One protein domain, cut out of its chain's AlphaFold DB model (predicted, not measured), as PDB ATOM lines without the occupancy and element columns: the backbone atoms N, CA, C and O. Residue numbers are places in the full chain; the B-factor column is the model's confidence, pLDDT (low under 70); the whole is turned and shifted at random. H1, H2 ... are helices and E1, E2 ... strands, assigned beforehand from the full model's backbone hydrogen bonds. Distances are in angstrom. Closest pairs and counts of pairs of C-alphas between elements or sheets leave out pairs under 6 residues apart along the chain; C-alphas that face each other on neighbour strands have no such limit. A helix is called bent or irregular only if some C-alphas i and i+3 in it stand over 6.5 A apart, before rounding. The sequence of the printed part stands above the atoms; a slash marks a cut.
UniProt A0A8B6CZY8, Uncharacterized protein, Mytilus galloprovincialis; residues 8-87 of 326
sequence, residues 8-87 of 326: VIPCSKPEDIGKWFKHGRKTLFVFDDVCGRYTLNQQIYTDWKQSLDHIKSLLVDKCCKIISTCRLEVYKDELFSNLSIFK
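This is residues 8 to 87 of the 326 residues of an uncharacterized protein of Mytilus galloprovincialis (UniProt A0A8B6CZY8). A small sheet of three parallel strands, E1, E2 and E3, makes one side of an elongated body, and the long, kinked helix H2 runs back along the other side, roughly against the direction of the strands. The short helix H1 sits next to the sheet and touches the later part of H2, the short H4 comes near both H2 and E3, and H3 sits farther out, beyond the ends of the strands. The printed part has 80 residues, with four named helices and three named strands in the order E1, H1, E2, H2, E3, H3, H4; the sheet's order is E1, E2, E3, all parallel, and the class of the domain is mixed, helices and strands. The whole is compact, with a radius of gyration of the C-alphas of 12.2 A, and spans 36 by 21 by 19 A.

Begin at E1, residues 8 to 11, an edge strand parallel to the inner strand E2, residues 27 to 31, at 36 degrees; look for N 9 and O 28, 2.8 A apart, within hydrogen-bond range. On the other side of E2 is the edge strand E3, residues 64 to 68, parallel to E2 at 19 degrees, with N 29 and O 65 within hydrogen-bond range at 2.8 A. E1, H1 and E2 form a strand-helix-strand unit, two parallel neighbour strands with a helix between them in the chain, and its crossover is right-handed; H1, residues 15 to 20, only grazes the sheet, with residues 16 to 20. E2, E3 and H2, residues 42 to 58, form another such unit, also right-handed. H1 and H2 touch, with residues 51 to 58 of H2 alone, closest at the C-alphas of Glu 15 and Ser 51, 7.1 A apart; they run the same way at a steep tilt of 38 degrees, only just steep. H2 and H4, residues 84 to 87, are close but not clearly touching, the closest C-alphas being those of Lys 56 and Ile 85, 7.2 A apart. H3, residues 72 to 76, is apart from H2 and from H4. Every O i to N i+4 pair is within hydrogen-bond range in H1 and H3, 11 of 13 are in H2, and H4 is too short for such a pair.

Find C-alpha 8 at (559.777, 603.078, 487.694), where E1 begins; it runs 9.6 A to Cys 11. H1 covers 8.9 A, E2 13.1 A and E3 13.5 A. Find C-alpha 42 at (537.098, 588.395, 490.059); from there H2 runs 24.0 A to Leu 58, with a kink of 50 degrees near residue 52. H2 is irregular, with C-alphas 50 and 53 7.6 A apart. H3 covers 6.2 A, and H4 covers 5.3 A, ending at C-alpha 87 at (539.817, 604.874, 482.067).

The two C-alphas farthest apart are those of Gly 24 and Tyr 38, 36.6 A. The printed part has no cut, and no link is long. The mean pLDDT of the printed part is 88.4, and residues 36 to 39 are under 70.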
ATOM      1  N   VAL A   8     560.703 604.108 488.194       95.44
ATOM      2  CA  VAL A   8     559.777 603.078 487.694       95.44
ATOM      3  C   VAL A   8     559.736 601.917 488.682       95.44
ATOM      4  O   VAL A   8     560.792 601.420 489.073       95.44
ATOM      5  N   ILE A   9     558.538 601.515 489.104       95.19
ATOM      6  CA  ILE A   9     558.316 600.439 490.073       95.19
ATOM      7  C   ILE A   9     557.330 599.433 489.467       95.19
ATOM      8  O   ILE A   9     556.136 599.737 489.387       95.19
ATOM      9  N   PRO A  10     557.802 598.251 489.035       92.94
ATOM     10  CA  PRO A  10     556.928 597.135 488.690       92.94
ATOM     11  C   PRO A  10     556.127 596.705 489.919       92.94
ATOM     12  O   PRO A  10     556.680 596.601 491.014       92.94
ATOM     13  N   CYS A  11     554.829 596.494 489.744       92.75
ATOM     14  CA  CYS A  11     553.905 596.137 490.810       92.75
ATOM     15  C   CYS A  11     553.083 594.913 490.415       92.75
ATOM     16  O   CYS A  11     552.772 594.705 489.243       92.75
ATOM     17  N   SER A  12     552.711 594.127 491.419       82.06
ATOM     18  CA  SER A  12     551.921 592.903 491.257       82.06
ATOM     19  C   SER A  12     550.513 593.046 491.833       82.06
ATOM     20  O   SER A  12     549.573 592.441 491.325       82.06
ATOM     21  N   LYS A  13     550.356 593.869 492.880       90.56
ATOM     22  CA  LYS A  13     549.096 594.073 493.601       90.56
ATOM     23  C   LYS A  13     548.837 595.562 493.848       90.56
ATOM     24  O   LYS A  13     549.793 596.327 493.979       90.56
ATOM     25  N   PRO A  14     547.572 596.000 493.961       93.44
ATOM     26  CA  PRO A  14     547.236 597.407 494.215       93.44
ATOM     27  C   PRO A  14     547.895 597.978 495.485       93.44
ATOM     28  O   PRO A  14     548.286 599.145 495.520       93.44
ATOM     29  N   GLU A  15     548.083 597.141 496.505       93.31
ATOM     30  CA  GLU A  15     548.738 597.478 497.777       93.31
ATOM     31  C   GLU A  15     550.194 597.948 497.610       93.31
ATOM     32  O   GLU A  15     550.691 598.744 498.417       93.31
ATOM     33  N   ASP A  16     550.875 597.513 496.540       93.56
ATOM     34  CA  ASP A  16     552.255 597.909 496.244       93.56
ATOM     35  C   ASP A  16     552.371 599.434 496.076       93.56
ATOM     36  O   ASP A  16     553.373 600.033 496.476       93.56
ATOM     37  N   ILE A  17     551.326 600.094 495.566       95.06
ATOM     38  CA  ILE A  17     551.303 601.552 495.391       95.06
ATOM     39  C   ILE A  17     551.442 602.241 496.747       95.06
ATOM     40  O   ILE A  17     552.325 603.079 496.922       95.06
ATOM     41  N   GLY A  18     550.612 601.864 497.722       91.69
ATOM     42  CA  GLY A  18     550.642 602.453 499.064       91.69
ATOM     43  C   GLY A  18     551.970 602.192 499.778       91.69
ATOM     44  O   GLY A  18     552.516 603.084 500.428       91.69
ATOM     45  N   LYS A  19     552.540 600.998 499.591       93.38
ATOM     46  CA  LYS A  19     553.829 600.599 500.177       93.38
ATOM     47  C   LYS A  19     555.007 601.432 499.667       93.38
ATOM     48  O   LYS A  19     555.922 601.747 500.430       93.38
ATOM     49  N   TRP A  20     555.018 601.753 498.378       93.62
ATOM     50  CA  TRP A  20     556.169 602.371 497.716       93.62
ATOM     51  C   TRP A  20     555.999 603.866 497.432       93.62
ATOM     52  O   TRP A  20     556.986 604.552 497.141       93.62
ATOM     53  N   PHE A  21     554.779 604.392 497.531       94.44
ATOM     54  CA  PHE A  21     554.492 605.806 497.340       94.44
ATOM     55  C   PHE A  21     555.231 606.680 498.362       94.44
ATOM     56  O   PHE A  21     555.307 606.386 499.555       94.44
ATOM     57  N   LYS A  22     555.782 607.796 497.876       93.62
ATOM     58  CA  LYS A  22     556.393 608.844 498.699       93.62
ATOM     59  C   LYS A  22     556.001 610.198 498.128       93.62
ATOM     60  O   LYS A  22     556.326 610.482 496.975       93.62
ATOM     61  N   HIS A  23     555.344 611.021 498.940       92.81
ATOM     62  CA  HIS A  23     554.860 612.333 498.521       92.81
ATOM     63  C   HIS A  23     555.980 613.200 497.922       92.81
ATOM     64  O   HIS A  23     557.096 613.239 498.448       92.81
ATOM     65  N   GLY A  24     555.695 613.860 496.796       91.25
ATOM     66  CA  GLY A  24     556.636 614.724 496.080       91.25
ATOM     67  C   GLY A  24     557.749 613.989 495.322       91.25
ATOM     68  O   GLY A  24     558.544 614.624 494.623       91.25
ATOM     69  N   ARG A  25     557.827 612.654 495.409       92.88
ATOM     70  CA  ARG A  25     558.781 611.853 494.636       92.88
ATOM     71  C   ARG A  25     558.134 611.381 493.339       92.88
ATOM     72  O   ARG A  25     557.120 610.696 493.363       92.88
ATOM     73  N   LYS A  26     558.769 611.695 492.204       95.12
ATOM     74  CA  LYS A  26     558.337 611.219 490.882       95.12
ATOM     75  C   LYS A  26     558.446 609.694 490.804       95.12
ATOM     76  O   LYS A  26     559.559 609.169 490.711       95.12
ATOM     77  N   THR A  27     557.307 609.013 490.809       96.00
ATOM     78  CA  THR A  27     557.192 607.551 490.807       96.00
ATOM     79  C   THR A  27     556.152 607.108 489.782       96.00
ATOM     80  O   THR A  27     555.063 607.676 489.707       96.00
ATOM     81  N   LEU A  28     556.524 606.137 488.953       96.50
ATOM     82  CA  LEU A  28     555.674 605.508 487.952       96.50
ATOM     83  C   LEU A  28     555.492 604.042 488.341       96.50
ATOM     84  O   LEU A  28     556.450 603.273 488.296       96.50
ATOM     85  N   PHE A  29     554.275 603.676 488.718       97.31
ATOM     86  CA  PHE A  29     553.893 602.301 489.007       97.31
ATOM     87  C   PHE A  29     553.473 601.605 487.716       97.31
ATOM     88  O   PHE A  29     552.678 602.161 486.957       97.31
ATOM     89  N   VAL A  30     554.028 600.423 487.459       97.00
ATOM     90  CA  VAL A  30     553.761 599.647 486.243       97.00
ATOM     91  C   VAL A  30     553.098 598.336 486.625       97.00
ATOM     92  O   VAL A  30     553.669 597.571 487.397       97.00
ATOM     93  N   PHE A  31     551.913 598.093 486.077       93.94
ATOM     94  CA  PHE A  31     551.172 596.845 486.236       93.94
ATOM     95  C   PHE A  31     551.052 596.150 484.890       93.94
ATOM     96  O   PHE A  31     550.681 596.783 483.902       93.94
ATOM     97  N   ASP A  32     551.347 594.859 484.863       86.31
ATOM     98  CA  ASP A  32     551.202 594.045 483.663       86.31
ATOM     99  C   ASP A  32     549.978 593.130 483.788       86.31
ATOM    100  O   ASP A  32     549.761 592.544 484.849       86.31
ATOM    101  N   ASP A  33     549.168 593.055 482.730       80.25
ATOM    102  CA  ASP A  33     547.932 592.264 482.639       80.25
ATOM    103  C   ASP A  33     546.973 592.463 483.829       80.25
ATOM    104  O   ASP A  33     546.544 591.525 484.514       80.25
ATOM    105  N   VAL A  34     546.619 593.725 484.096       88.19
ATOM    106  CA  VAL A  34     545.733 594.067 485.210       88.19
ATOM    107  C   VAL A  34     544.362 593.405 485.048       88.19
ATOM    108  O   VAL A  34     543.751 593.445 483.983       88.19
ATOM    109  N   CYS A  35     543.865 592.829 486.145       81.56
ATOM    110  CA  CYS A  35     542.604 592.080 486.220       81.56
ATOM    111  C   CYS A  35     542.548 590.776 485.409       81.56
ATOM    112  O   CYS A  35     541.466 590.215 485.296       81.56
ATOM    113  N   GLY A  36     543.675 590.243 484.929       67.88
ATOM    114  CA  GLY A  36     543.737 588.902 484.339       67.88
ATOM    115  C   GLY A  36     544.115 588.885 482.859       67.88
ATOM    116  O   GLY A  36     544.338 589.921 482.232       67.88
ATOM    117  N   ARG A  37     544.228 587.669 482.311       61.53
ATOM    118  CA  ARG A  37     544.784 587.421 480.966       61.53
ATOM    119  C   ARG A  37     543.761 586.968 479.929       61.53
ATOM    120  O   ARG A  37     543.970 587.205 478.744       61.53
ATOM    121  N   TYR A  38     542.686 586.315 480.356       55.94
ATOM    122  CA  TYR A  38     541.691 585.732 479.446       55.94
ATOM    123  C   TYR A  38     540.348 586.399 479.657       55.94
ATOM    124  O   TYR A  38     539.841 587.066 478.763       55.94
ATOM    125  N   THR A  39     539.856 586.312 480.885       56.19
ATOM    126  CA  THR A  39     538.670 587.007 481.370       56.19
ATOM    127  C   THR A  39     539.031 587.815 482.610       56.19
ATOM    128  O   THR A  39     540.150 587.727 483.134       56.19
ATOM    129  N   LEU A  40     538.096 588.646 483.071       72.06
ATOM    130  CA  LEU A  40     538.275 589.390 484.306       72.06
ATOM    131  C   LEU A  40     538.366 588.419 485.493       72.06
ATOM    132  O   LEU A  40     537.409 587.730 485.849       72.06
ATOM    133  N   ASN A  41     539.525 588.392 486.147       75.44
ATOM    134  CA  ASN A  41     539.724 587.639 487.374       75.44
ATOM    135  C   ASN A  41     539.036 588.376 488.535       75.44
ATOM    136  O   ASN A  41     539.460 589.456 488.958       75.44
ATOM    137  N   GLN A  42     537.963 587.775 489.055       75.69
ATOM    138  CA  GLN A  42     537.098 588.395 490.059       75.69
ATOM    139  C   GLN A  42     537.825 588.705 491.375       75.69
ATOM    140  O   GLN A  42     537.519 589.717 492.011       75.69
ATOM    141  N   GLN A  43     538.798 587.880 491.775       77.00
ATOM    142  CA  GLN A  43     539.575 588.121 492.990       77.00
ATOM    143  C   GLN A  43     540.480 589.341 492.811       77.00
ATOM    144  O   GLN A  43     540.397 590.281 493.598       77.00
ATOM    145  N   ILE A  44     541.265 589.378 491.729       82.12
ATOM    146  CA  ILE A  44     542.138 590.518 491.415       82.12
ATOM    147  C   ILE A  44     541.304 591.800 491.289       82.12
ATOM    148  O   ILE A  44     541.657 592.831 491.860       82.12
ATOM    149  N   TYR A  45     540.167 591.744 490.593       88.38
ATOM    150  CA  TYR A  45     539.230 592.864 490.507       88.38
ATOM    151  C   TYR A  45     538.758 593.336 491.889       88.38
ATOM    152  O   TYR A  45     538.702 594.541 492.144       88.38
ATOM    153  N   THR A  46     538.425 592.405 492.784       89.81
ATOM    154  CA  THR A  46     537.966 592.719 494.142       89.81
ATOM    155  C   THR A  46     539.060 593.424 494.940       89.81
ATOM    156  O   THR A  46     538.780 594.459 495.547       89.81
ATOM    157  N   ASP A  47     540.305 592.953 494.861       90.31
ATOM    158  CA  ASP A  47     541.461 593.584 495.513       90.31
ATOM    159  C   ASP A  47     541.663 595.029 495.010       90.31
ATOM    160  O   ASP A  47     541.864 595.970 495.789       90.31
ATOM    161  N   TRP A  48     541.539 595.236 493.693       94.50
ATOM    162  CA  TRP A  48     541.591 596.566 493.078       94.50
ATOM    163  C   TRP A  48     540.442 597.461 493.526       94.50
ATOM    164  O   TRP A  48     540.662 598.631 493.843       94.50
ATOM    165  N   LYS A  49     539.223 596.924 493.575       95.00
ATOM    166  CA  LYS A  49     538.028 597.660 493.993       95.00
ATOM    167  C   LYS A  49     538.132 598.115 495.445       95.00
ATOM    168  O   LYS A  49     537.809 599.263 495.733       95.00
ATOM    169  N   GLN A  50     538.622 597.255 496.336       95.19
ATOM    170  CA  GLN A  50     538.835 597.578 497.751       95.19
ATOM    171  C   GLN A  50     539.891 598.677 497.944       95.19
ATOM    172  O   GLN A  50     539.740 599.540 498.806       95.19
ATOM    173  N   SER A  51     540.932 598.684 497.110       94.88
ATOM    174  CA  SER A  51     542.026 599.661 497.191       94.88
ATOM    175  C   SER A  51     541.754 600.972 496.437       94.88
ATOM    176  O   SER A  51     542.539 601.920 496.536       94.88
ATOM    177  N   LEU A  52     540.664 601.045 495.664       94.44
ATOM    178  CA  LEU A  52     540.438 602.078 494.652       94.44
ATOM    179  C   LEU A  52     540.440 603.499 495.227       94.44
ATOM    180  O   LEU A  52     541.102 604.381 494.679       94.44
ATOM    181  N   ASP A  53     539.725 603.727 496.328       94.62
ATOM    182  CA  ASP A  53     539.604 605.062 496.926       94.62
ATOM    183  C   ASP A  53     540.922 605.532 497.543       94.62
ATOM    184  O   ASP A  53     541.313 606.693 497.386       94.62
ATOM    185  N   HIS A  54     541.665 604.613 498.165       95.12
ATOM    186  CA  HIS A  54     542.999 604.910 498.666       95.12
ATOM    187  C   HIS A  54     543.936 605.301 497.519       95.12
ATOM    188  O   HIS A  54     544.554 606.363 497.572       95.12
ATOM    189  N   ILE A  55     543.981 604.518 496.439       95.44
ATOM    190  CA  ILE A  55     544.835 604.801 495.277       95.44
ATOM    191  C   ILE A  55     544.462 606.138 494.627       95.44
ATOM    192  O   ILE A  55     545.348 606.937 494.324       95.44
ATOM    193  N   LYS A  56     543.164 606.434 494.475       94.69
ATOM    194  CA  LYS A  56     542.690 607.737 493.980       94.69
ATOM    195  C   LYS A  56     543.226 608.894 494.821       94.69
ATOM    196  O   LYS A  56     543.641 609.899 494.250       94.69
ATOM    197  N   SER A  57     543.268 608.749 496.149       94.88
ATOM    198  CA  SER A  57     543.820 609.782 497.036       94.88
ATOM    199  C   SER A  57     545.319 610.027 496.810       94.88
ATOM    200  O   SER A  57     545.768 611.170 496.876       94.88
ATOM    201  N   LEU A  58     546.084 608.983 496.464       94.81
ATOM    202  CA  LEU A  58     547.517 609.089 496.165       94.81
ATOM    203  C   LEU A  58     547.776 609.733 494.797       94.81
ATOM    204  O   LEU A  58     548.712 610.519 494.646       94.81
ATOM    205  N   LEU A  59     546.923 609.449 493.809       93.12
ATOM    206  CA  LEU A  59     547.019 609.993 492.448       93.12
ATOM    207  C   LEU A  59     546.733 611.500 492.351       93.12
ATOM    208  O   LEU A  59     546.987 612.101 491.308       93.12
ATOM    209  N   VAL A  60     546.253 612.133 493.428       93.06
ATOM    210  CA  VAL A  60     546.175 613.602 493.523       93.06
ATOM    211  C   VAL A  60     547.576 614.232 493.452       93.06
ATOM    212  O   VAL A  60     547.736 615.346 492.948       93.06
ATOM    213  N   ASP A  61     548.611 613.519 493.910       93.00
ATOM    214  CA  ASP A  61     550.000 613.940 493.743       93.00
ATOM    215  C   ASP A  61     550.437 613.766 492.281       93.00
ATOM    216  O   ASP A  61     550.596 612.653 491.786       93.00
ATOM    217  N   LYS A  62     550.721 614.879 491.591       91.12
ATOM    218  CA  LYS A  62     551.184 614.889 490.189       91.12
ATOM    219  C   LYS A  62     552.515 614.156 489.969       91.12
ATOM    220  O   LYS A  62     552.896 613.917 488.821       91.12
ATOM    221  N   CYS A  63     553.250 613.846 491.037       93.88
ATOM    222  CA  CYS A  63     554.457 613.029 490.987       93.88
ATOM    223  C   CYS A  63     554.157 611.522 490.970       93.88
ATOM    224  O   CYS A  63     555.064 610.743 490.684       93.88
ATOM    225  N   CYS A  64     552.918 611.107 491.238       95.31
ATOM    226  CA  CYS A  64     552.468 609.722 491.197       95.31
ATOM    227  C   CYS A  64     551.771 609.420 489.871       95.31
ATOM    228  O   CYS A  64     550.821 610.100 489.486       95.31
ATOM    229  N   LYS A  65     552.227 608.384 489.167       95.12
ATOM    230  CA  LYS A  65     551.604 607.906 487.929       95.12
ATOM    231  C   LYS A  65     551.460 606.396 487.947       95.12
ATOM    232  O   LYS A  65     552.289 605.707 488.537       95.12
ATOM    233  N   ILE A  66     550.444 605.906 487.250       95.38
ATOM    234  CA  ILE A  66     550.243 604.486 486.972       95.38
ATOM    235  C   ILE A  66     550.238 604.310 485.454       95.38
ATOM    236  O   ILE A  66     549.622 605.103 484.743       95.38
ATOM    237  N   ILE A  67     550.934 603.285 484.976       95.62
ATOM    238  CA  ILE A  67     550.734 602.698 483.654       95.62
ATOM    239  C   ILE A  67     550.362 601.240 483.879       95.62
ATOM    240  O   ILE A  67     550.977 600.552 484.693       95.62
ATOM    241  N   SER A  68     549.350 600.778 483.164       94.06
ATOM    242  CA  SER A  68     548.910 599.393 483.211       94.06
ATOM    243  C   SER A  68     548.664 598.872 481.807       94.06
ATOM    244  O   SER A  68     548.164 599.614 480.960       94.06
ATOM    245  N   THR A  69     548.960 597.600 481.581       92.12
ATOM    246  CA  THR A  69     548.474 596.849 480.420       92.12
ATOM    247  C   THR A  69     547.278 595.999 480.852       92.12
ATOM    248  O   THR A  69     547.186 595.575 482.004       92.12
ATOM    249  N   CYS A  70     546.329 595.773 479.951       85.88
ATOM    250  CA  CYS A  70     545.260 594.793 480.120       85.88
ATOM    251  C   CYS A  70     544.886 594.227 478.756       85.88
ATOM    252  O   CYS A  70     545.153 594.838 477.716       85.88
ATOM    253  N   ARG A  71     544.231 593.069 478.754       79.00
ATOM    254  CA  ARG A  71     543.695 592.482 477.526       79.00
ATOM    255  C   ARG A  71     542.386 593.143 477.137       79.00
ATOM    256  O   ARG A  71     541.647 593.626 477.989       79.00
ATOM    257  N   LEU A  72     542.121 593.166 475.832       80.44
ATOM    258  CA  LEU A  72     540.939 593.819 475.281       80.44
ATOM    259  C   LEU A  72     539.645 593.232 475.864       80.44
ATOM    260  O   LEU A  72     538.741 593.990 476.194       80.44
ATOM    261  N   GLU A  73     539.581 591.914 476.051       70.19
ATOM    262  CA  GLU A  73     538.396 591.257 476.623       70.19
ATOM    263  C   GLU A  73     538.189 591.622 478.100       70.19
ATOM    264  O   GLU A  73     537.095 592.021 478.488       70.19
ATOM    265  N   VAL A  74     539.262 591.662 478.901       77.69
ATOM    266  CA  VAL A  74     539.210 592.168 480.286       77.69
ATOM    267  C   VAL A  74     538.762 593.630 480.332       77.69
ATOM    268  O   VAL A  74     537.986 594.015 481.197       77.69
ATOM    269  N   TYR A  75     539.233 594.457 479.397       85.56
ATOM    270  CA  TYR A  75     538.854 595.867 479.316       85.56
ATOM    271  C   TYR A  75     537.372 596.074 478.954       85.56
ATOM    272  O   TYR A  75     536.752 597.031 479.430       85.56
ATOM    273  N   LYS A  76     536.816 595.206 478.095       80.94
ATOM    274  CA  LYS A  76     535.408 595.236 477.671       80.94
ATOM    275  C   LYS A  76     534.445 594.744 478.751       80.94
ATOM    276  O   LYS A  76     533.268 595.089 478.678       80.94
ATOM    277  N   ASP A  77     534.925 593.974 479.724       83.00
ATOM    278  CA  ASP A  77     534.115 593.476 480.831       83.00
ATOM    279  C   ASP A  77     533.419 594.631 481.583       83.00
ATOM    280  O   ASP A  77     534.024 595.654 481.937       83.00
ATOM    281  N   GLU A  78     532.119 594.477 481.843       85.06
ATOM    282  CA  GLU A  78     531.316 595.503 482.509       85.06
ATOM    283  C   GLU A  78     531.836 595.819 483.915       85.06
ATOM    284  O   GLU A  78     531.803 596.975 484.345       85.06
ATOM    285  N   LEU A  79     532.374 594.835 484.640       86.00
ATOM    286  CA  LEU A  79     532.923 595.047 485.974       86.00
ATOM    287  C   LEU A  79     534.187 595.895 485.929       86.00
ATOM    288  O   LEU A  79     534.337 596.768 486.794       86.00
ATOM    289  N   PHE A  80     535.037 595.716 484.911       87.06
ATOM    290  CA  PHE A  80     536.250 596.515 484.712       87.06
ATOM    291  C   PHE A  80     535.928 598.011 484.632       87.06
ATOM    292  O   PHE A  80     536.706 598.854 485.086       87.06
ATOM    293  N   SER A  81     534.727 598.361 484.152       87.62
ATOM    294  CA  SER A  81     534.259 599.745 484.090       87.62
ATOM    295  C   SER A  81     534.251 600.482 485.431       87.62
ATOM    296  O   SER A  81     534.421 601.703 485.454       87.62
ATOM    297  N   ASN A  82     534.140 599.742 486.536       92.12
ATOM    298  CA  ASN A  82     534.148 600.283 487.889       92.12
ATOM    299  C   ASN A  82     535.546 600.727 488.353       92.12
ATOM    300  O   ASN A  82     535.660 601.516 489.292       92.12
ATOM    301  N   LEU A  83     536.620 600.262 487.703       93.12
ATOM    302  CA  LEU A  83     537.999 600.643 488.015       93.12
ATOM    303  C   LEU A  83     538.383 601.932 487.276       93.12
ATOM    304  O   LEU A  83     539.246 601.963 486.399       93.12
ATOM    305  N   SER A  84     537.724 603.032 487.649       89.56
ATOM    306  CA  SER A  84     537.758 604.303 486.910       89.56
ATOM    307  C   SER A  84     539.160 604.892 486.684       89.56
ATOM    308  O   SER A  84     539.348 605.672 485.754       89.56
ATOM    309  N   ILE A  85     540.146 604.535 487.515       90.44
ATOM    310  CA  ILE A  85     541.539 605.000 487.389       90.44
ATOM    311  C   ILE A  85     542.189 604.572 486.065       90.44
ATOM    312  O   ILE A  85     543.003 605.315 485.525       90.44
ATOM    313  N   PHE A  86     541.786 603.431 485.499       89.75
ATOM    314  CA  PHE A  86     542.333 602.910 484.242       89.75
ATOM    315  C   PHE A  86     541.644 603.478 482.997       89.75
ATOM    316  O   PHE A  86     542.093 603.249 481.880       89.75
ATOM    317  N   LYS A  87     540.566 604.253 483.171       81.25
ATOM    318  CA  LYS A  87     539.817 604.874 482.067       81.25
ATOM    319  C   LYS A  87     540.225 606.316 481.776       81.25
ATOM    320  O   LYS A  87     539.679 606.929 480.868       81.25
TER     321      LYS A  87